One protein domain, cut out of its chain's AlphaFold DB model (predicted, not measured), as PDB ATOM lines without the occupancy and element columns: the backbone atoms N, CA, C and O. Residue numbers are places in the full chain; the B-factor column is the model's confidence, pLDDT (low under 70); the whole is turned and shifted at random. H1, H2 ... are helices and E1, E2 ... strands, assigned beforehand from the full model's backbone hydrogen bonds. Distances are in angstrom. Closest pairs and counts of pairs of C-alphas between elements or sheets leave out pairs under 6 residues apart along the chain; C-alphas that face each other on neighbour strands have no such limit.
ATOM      1  N   GLN A 151     232.105 253.337 268.079       79.69
ATOM      2  CA  GLN A 151     232.548 252.185 268.843       79.69
ATOM      3  C   GLN A 151     232.989 252.656 270.232       79.69
ATOM      4  O   GLN A 151     233.894 253.477 270.364       79.69
ATOM      5  N   TRP A 152     232.341 252.130 271.264       83.69
ATOM      6  CA  TRP A 152     232.603 252.446 272.662       83.69
ATOM      7  C   TRP A 152     233.229 251.242 273.348       83.69
ATOM      8  O   TRP A 152     232.678 250.148 273.272       83.69
ATOM      9  N   ILE A 153     234.341 251.436 274.053       86.19
ATOM     10  CA  ILE A 153     235.000 250.400 274.852       86.19
ATOM     11  C   ILE A 153     234.902 250.723 276.339       86.19
ATOM     12  O   ILE A 153     235.183 251.846 276.754       86.19
ATOM     13  N   CYS A 154     234.501 249.740 277.145       85.50
ATOM     14  CA  CYS A 154     234.538 249.840 278.595       85.50
ATOM     15  C   CYS A 154     235.987 249.758 279.083       85.50
ATOM     16  O   CYS A 154     236.674 248.762 278.862       85.50
ATOM     17  N   GLU A 155     236.439 250.780 279.802       83.38
ATOM     18  CA  GLU A 155     237.826 250.907 280.262       83.38
ATOM     19  C   GLU A 155     238.249 249.818 281.267       83.38
ATOM     20  O   GLU A 155     239.443 249.572 281.434       83.38
ATOM     21  N   LEU A 156     237.295 249.155 281.938       81.38
ATOM     22  CA  LEU A 156     237.586 248.121 282.941       81.38
ATOM     23  C   LEU A 156     237.493 246.695 282.393       81.38
ATOM     24  O   LEU A 156     238.408 245.903 282.608       81.38
ATOM     25  N   CYS A 157     236.390 246.338 281.732       84.81
ATOM     26  CA  CYS A 157     236.178 244.970 281.244       84.81
ATOM     27  C   CYS A 157     236.568 244.782 279.771       84.81
ATOM     28  O   CYS A 157     236.654 243.644 279.312       84.81
ATOM     29  N   GLY A 158     236.808 245.874 279.037       79.56
ATOM     30  CA  GLY A 158     237.130 245.842 277.611       79.56
ATOM     31  C   GLY A 158     235.944 245.496 276.710       79.56
ATOM     32  O   GLY A 158     236.155 245.224 275.532       79.56
ATOM     33  N   GLU A 159     234.713 245.476 277.234       79.88
ATOM     34  CA  GLU A 159     233.523 245.253 276.414       79.88
ATOM     35  C   GLU A 159     233.384 246.368 275.381       79.88
ATOM     36  O   GLU A 159     233.453 247.551 275.716       79.88
ATOM     37  N   VAL A 160     233.165 245.973 274.131       80.31
ATOM     38  CA  VAL A 160     233.002 246.888 273.012       80.31
ATOM     39  C   VAL A 160     231.557 246.871 272.555       80.31
ATOM     40  O   VAL A 160     231.027 245.806 272.237       80.31
ATOM     41  N   ILE A 161     230.943 248.049 272.465       79.31
ATOM     42  CA  ILE A 161     229.600 248.201 271.918       79.31
ATOM     43  C   ILE A 161     229.542 249.259 270.827       79.31
ATOM     44  O   ILE A 161     230.340 250.193 270.790       79.31
ATOM     45  N   LEU A 162     228.590 249.088 269.918       76.94
ATOM     46  CA  LEU A 162     228.350 249.989 268.801       76.94
ATOM     47  C   LEU A 162     227.106 250.818 269.104       76.94
ATOM     48  O   LEU A 162     226.069 250.258 269.459       76.94
ATOM     49  N   SER A 163     227.198 252.138 268.964       74.38
ATOM     50  CA  SER A 163     226.057 253.033 269.155       74.38
ATOM     51  C   SER A 163     226.077 254.170 268.151       74.38
ATOM     52  O   SER A 163     227.123 254.752 267.906       74.38
ATOM     53  N   THR A 164     224.914 254.556 267.633       75.38
ATOM     54  CA  THR A 164     224.766 255.755 266.793       75.38
ATOM     55  C   THR A 164     224.765 257.063 267.595       75.38
ATOM     56  O   THR A 164     224.670 258.154 267.033       75.38
ATOM     57  N   THR A 165     224.829 256.985 268.928       73.31
ATOM     58  CA  THR A 165     224.820 258.157 269.806       73.31
ATOM     59  C   THR A 165     226.214 258.762 269.945       73.31
ATOM     60  O   THR A 165     227.165 258.077 270.309       73.31
ATOM     61  N   ASN A 166     226.317 260.089 269.795       73.50
ATOM     62  CA  ASN A 166     227.550 260.856 270.058       73.50
ATOM     63  C   ASN A 166     227.954 260.888 271.549       73.50
ATOM     64  O   ASN A 166     228.945 261.520 271.913       73.50
ATOM     65  N   ARG A 167     227.169 260.249 272.424       80.25
ATOM     66  CA  ARG A 167     227.480 260.038 273.838       80.25
ATOM     67  C   ARG A 167     227.631 258.551 274.118       80.25
ATOM     68  O   ARG A 167     226.990 257.733 273.458       80.25
ATOM     69  N   GLY A 168     228.433 258.235 275.127       80.56
ATOM     70  CA  GLY A 168     228.615 256.867 275.571       80.56
ATOM     71  C   GLY A 168     227.330 256.263 276.146       80.56
ATOM     72  O   GLY A 168     226.405 257.007 276.507       80.56
ATOM     73  N   PRO A 169     227.295 254.928 276.260       85.50
ATOM     74  CA  PRO A 169     226.207 254.191 276.886       85.50
ATOM     75  C   PRO A 169     225.929 254.719 278.297       85.50
ATOM     76  O   PRO A 169     226.845 254.849 279.115       85.50
ATOM     77  N   SER A 170     224.671 255.036 278.588       85.31
ATOM     78  CA  SER A 170     224.222 255.595 279.863       85.31
ATOM     79  C   SER A 170     222.837 255.069 280.258       85.31
ATOM     80  O   SER A 170     222.200 254.339 279.500       85.31
ATOM     81  N   ALA A 171     222.347 255.459 281.438       84.12
ATOM     82  CA  ALA A 171     221.006 255.098 281.900       84.12
ATOM     83  C   ALA A 171     219.893 255.546 280.940       84.12
ATOM     84  O   ALA A 171     218.847 254.909 280.882       84.12
ATOM     85  N   ASP A 172     220.137 256.590 280.148       83.88
ATOM     86  CA  ASP A 172     219.209 257.067 279.121       83.88
ATOM     87  C   ASP A 172     219.016 256.054 277.975       83.88
ATOM     88  O   ASP A 172     218.050 256.155 277.227       83.88
ATOM     89  N   ASP A 173     219.912 255.068 277.832       82.88
ATOM     90  CA  ASP A 173     219.790 253.969 276.858       82.88
ATOM     91  C   ASP A 173     218.990 252.785 277.422       82.88
ATOM     92  O   ASP A 173     218.910 251.710 276.820       82.88
ATOM     93  N   CYS A 174     218.397 252.961 278.605       84.88
ATOM     94  CA  CYS A 174     217.536 251.968 279.209       84.88
ATOM     95  C   CYS A 174     216.253 251.784 278.396       84.88
ATOM     96  O   CYS A 174     215.462 252.709 278.236       84.88
ATOM     97  N   ILE A 175     215.991 250.541 277.990       81.69
ATOM     98  CA  ILE A 175     214.774 250.150 277.258       81.69
ATOM     99  C   ILE A 175     213.503 250.504 278.048       81.69
ATOM    100  O   ILE A 175     212.501 250.921 277.475       81.69
ATOM    101  N   GLU A 176     213.560 250.376 279.374       84.88
ATOM    102  CA  GLU A 176     212.439 250.664 280.275       84.88
ATOM    103  C   GLU A 176     212.399 252.135 280.728       84.88
ATOM    104  O   GLU A 176     211.546 252.504 281.532       84.88
ATOM    105  N   ASN A 177     213.311 252.982 280.232       82.19
ATOM    106  CA  ASN A 177     213.456 254.394 280.610       82.19
ATOM    107  C   ASN A 177     213.581 254.621 282.131       82.19
ATOM    108  O   ASN A 177     213.108 255.628 282.661       82.19
ATOM    109  N   VAL A 178     214.196 253.678 282.853       83.94
ATOM    110  CA  VAL A 178     214.444 253.829 284.292       83.94
ATOM    111  C   VAL A 178     215.811 254.460 284.545       83.94
ATOM    112  O   VAL A 178     216.771 254.210 283.820       83.94
ATOM    113  N   GLY A 179     215.894 255.284 285.590       80.38
ATOM    114  CA  GLY A 179     217.107 256.027 285.930       80.38
ATOM    115  C   GLY A 179     218.297 255.151 286.362       80.38
ATOM    116  O   GLY A 179     218.159 253.939 286.560       80.38
ATOM    117  N   PRO A 180     219.476 255.767 286.558       75.12
ATOM    118  CA  PRO A 180     220.721 255.060 286.867       75.12
ATOM    119  C   PRO A 180     220.681 254.297 288.196       75.12
ATOM    120  O   PRO A 180     221.237 253.207 288.291       75.12
ATOM    121  N   ASP A 181     219.981 254.851 289.188       76.50
ATOM    122  CA  ASP A 181     219.839 254.278 290.532       76.50
ATOM    123  C   ASP A 181     218.600 253.373 290.667       76.50
ATOM    124  O   ASP A 181     218.329 252.822 291.735       76.50
ATOM    125  N   ALA A 182     217.821 253.226 289.590       76.31
ATOM    126  CA  ALA A 182     216.622 252.404 289.559       76.31
ATOM    127  C   ALA A 182     216.928 250.998 289.023       76.31
ATOM    128  O   ALA A 182     217.771 250.792 288.148       76.31
ATOM    129  N   PHE A 183     216.209 250.006 289.543       77.88
ATOM    130  CA  PHE A 183     216.391 248.619 289.146       77.88
ATOM    131  C   PHE A 183     215.645 248.326 287.839       77.88
ATOM    132  O   PHE A 183     214.419 248.260 287.813       77.88
ATOM    133  N   CYS A 184     216.394 248.152 286.749       82.50
ATOM    134  CA  CYS A 184     215.865 247.594 285.509       82.50
ATOM    135  C   CYS A 184     215.929 246.060 285.566       82.50
ATOM    136  O   CYS A 184     217.016 245.482 285.714       82.50
ATOM    137  N   ASP A 185     214.771 245.413 285.436       79.31
ATOM    138  CA  ASP A 185     214.628 243.952 285.383       79.31
ATOM    139  C   ASP A 185     214.681 243.376 283.966       79.31
ATOM    140  O   ASP A 185     214.677 242.159 283.789       79.31
ATOM    141  N   ASN A 186     214.751 244.230 282.941       80.38
ATOM    142  CA  ASN A 186     214.809 243.771 281.565       80.38
ATOM    143  C   ASN A 186     216.216 243.219 281.251       80.38
ATOM    144  O   ASN A 186     217.179 243.991 281.215       80.38
ATOM    145  N   PRO A 187     216.364 241.907 280.981       76.38
ATOM    146  CA  PRO A 187     217.664 241.300 280.692       76.38
ATOM    147  C   PRO A 187     218.260 241.762 279.353       76.38
ATOM    148  O   PRO A 187     219.441 241.532 279.108       76.38
ATOM    149  N   LEU A 188     217.463 242.403 278.490       78.50
ATOM    150  CA  LEU A 188     217.908 242.993 277.226       78.50
ATOM    151  C   LEU A 188     218.439 244.423 277.396       78.50
ATOM    152  O   LEU A 188     219.035 244.957 276.464       78.50
ATOM    153  N   CYS A 189     218.245 245.052 278.562       83.69
ATOM    154  CA  CYS A 189     218.815 246.365 278.842       83.69
ATOM    155  C   CYS A 189     220.326 246.236 279.061       83.69
ATOM    156  O   CYS A 189     220.793 245.889 280.149       83.69
ATOM    157  N   HIS A 190     221.090 246.515 278.005       82.31
ATOM    158  CA  HIS A 190     222.541 246.359 277.998       82.31
ATOM    159  C   HIS A 190     223.225 247.220 279.068       82.31
ATOM    160  O   HIS A 190     223.993 246.688 279.866       82.31
ATOM    161  N   TRP A 191     222.865 248.506 279.169       85.12
ATOM    162  CA  TRP A 191     223.493 249.420 280.124       85.12
ATOM    163  C   TRP A 191     223.325 248.966 281.581       85.12
ATOM    164  O   TRP A 191     224.313 248.853 282.306       85.12
ATOM    165  N   HIS A 192     222.098 248.642 282.019       83.94
ATOM    166  CA  HIS A 192     221.860 248.161 283.388       83.94
ATOM    167  C   HIS A 192     222.478 246.781 283.629       83.94
ATOM    168  O   HIS A 192     222.952 246.518 284.732       83.94
ATOM    169  N   SER A 193     222.485 245.899 282.625       86.06
ATOM    170  CA  SER A 193     223.112 244.574 282.726       86.06
ATOM    171  C   SER A 193     224.626 244.684 282.936       86.06
ATOM    172  O   SER A 193     225.166 244.080 283.867       86.06
ATOM    173  N   HIS A 194     225.291 245.531 282.147       87.19
ATOM    174  CA  HIS A 194     226.711 245.826 282.295       87.19
ATOM    175  C   HIS A 194     227.003 246.526 283.628       87.19
ATOM    176  O   HIS A 194     227.864 246.062 284.372       87.19
ATOM    177  N   ASN A 195     226.248 247.569 283.998       84.50
ATOM    178  CA  ASN A 195     226.465 248.332 285.235       84.50
ATOM    179  C   ASN A 195     226.314 247.475 286.513       84.50
ATOM    180  O   ASN A 195     226.960 247.743 287.524       84.50
ATOM    181  N   LYS A 196     225.506 246.400 286.475       83.25
ATOM    182  CA  LYS A 196     225.400 245.418 287.575       83.25
ATOM    183  C   LYS A 196     226.677 244.590 287.771       83.25
ATOM    184  O   LYS A 196     226.913 244.105 288.874       83.25
ATOM    185  N   GLN A 197     227.463 244.380 286.716       83.19
ATOM    186  CA  GLN A 197     228.613 243.464 286.705       83.19
ATOM    187  C   GLN A 197     229.959 244.188 286.576       83.19
ATOM    188  O   GLN A 197     230.998 243.636 286.935       83.19
ATOM    189  N   CYS A 198     229.952 245.422 286.076       85.50
ATOM    190  CA  CYS A 198     231.132 246.215 285.799       85.50
ATOM    191  C   CYS A 198     230.863 247.691 286.107       85.50
ATOM    192  O   CYS A 198     229.965 248.307 285.544       85.50
ATOM    193  N   SER A 199     231.694 248.282 286.964       84.31
ATOM    194  CA  SER A 199     231.639 249.714 287.300       84.31
ATOM    195  C   SER A 199     232.470 250.582 286.341       84.31
ATOM    196  O   SER A 199     232.918 251.668 286.709       84.31
ATOM    197  N   GLY A 200     232.760 250.070 285.142       83.38
ATOM    198  CA  GLY A 200     233.606 250.735 284.156       83.38
ATOM    199  C   GLY A 200     232.847 251.788 283.362       83.38
ATOM    200  O   GLY A 200     231.628 251.719 283.212       83.38
ATOM    201  N   ARG A 201     233.582 252.777 282.850       83.19
ATOM    202  CA  ARG A 201     233.045 253.812 281.959       83.19
ATOM    203  C   ARG A 201     233.440 253.495 280.524       83.19
ATOM    204  O   ARG A 201     234.452 252.839 280.291       83.19
ATOM    205  N   TYR A 202     232.630 253.958 279.581       86.94
ATOM    206  CA  TYR A 202     232.887 253.777 278.160       86.94
ATOM    207  C   TYR A 202     233.606 254.988 277.566       86.94
ATOM    208  O   TYR A 202     233.179 256.127 277.763       86.94
ATOM    209  N   SER A 203     234.642 254.719 276.778       83.88
ATOM    210  CA  SER A 203     235.378 255.696 275.972       83.88
ATOM    211  C   SER A 203     235.283 255.347 274.486       83.88
ATOM    212  O   SER A 203     235.150 254.173 274.143       83.88
ATOM    213  N   ILE A 204     235.369 256.340 273.600       81.56
ATOM    214  CA  ILE A 204     235.384 256.113 272.146       81.56
ATOM    215  C   ILE A 204     236.674 255.377 271.757       81.56
ATOM    216  O   ILE A 204     237.767 255.797 272.145       81.56
ATOM    217  N   CYS A 205     236.561 254.310 270.968       71.06
ATOM    218  CA  CYS A 205     237.703 253.703 270.291       71.06
ATOM    219  C   CYS A 205     238.206 254.659 269.198       71.06
ATOM    220  O   CYS A 205     237.449 255.023 268.300       71.06
TER     221      CYS A 205
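Overview. This is residues 151 to 205 of the 346 residues of an uncharacterized protein of Musa acuminata subsp. malaccensis (UniProt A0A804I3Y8). With little regular structure, this domain has a small three-stranded sheet at one end; a long loop, residues 164 to 189, reaches past the short helix H1 to the other. E1, E2, H1, E3 hold 19 of 55 printed residues, mixed; the antiparallel sheet runs E2, E1, E3. It is compact, radius of gyration of the C-alphas 10.6 A, spanning 29 by 22 by 17 A.

Arrangement. See E1, residues 151 to 154, form a hairpin with E2, residues 160 to 163: N 152 and O 161 are within hydrogen-bond range, 2.8 A. E3, residues 202 to 204, is E1's other antiparallel neighbour, with N 153 to O 203 2.9 A. H1, residues 190 to 197, is not on the sheet; 3 of its 4 O i to N i+4 pairs are within range. E2, H1, E3 form a split strand-helix-strand unit, same-way strands with E1 between, its crossover right-handed.

Along the chain. Find C-alpha 151 at (232.548, 252.185, 268.843); E1 runs 10.2 A, H1 11.0 A. E3 ends at C-alpha 204, (235.384, 256.113, 272.146).

Size, cuts and confidence. The printed part has no cut; link E2 to H1 is long; no printed residue is under 70 in pLDDT.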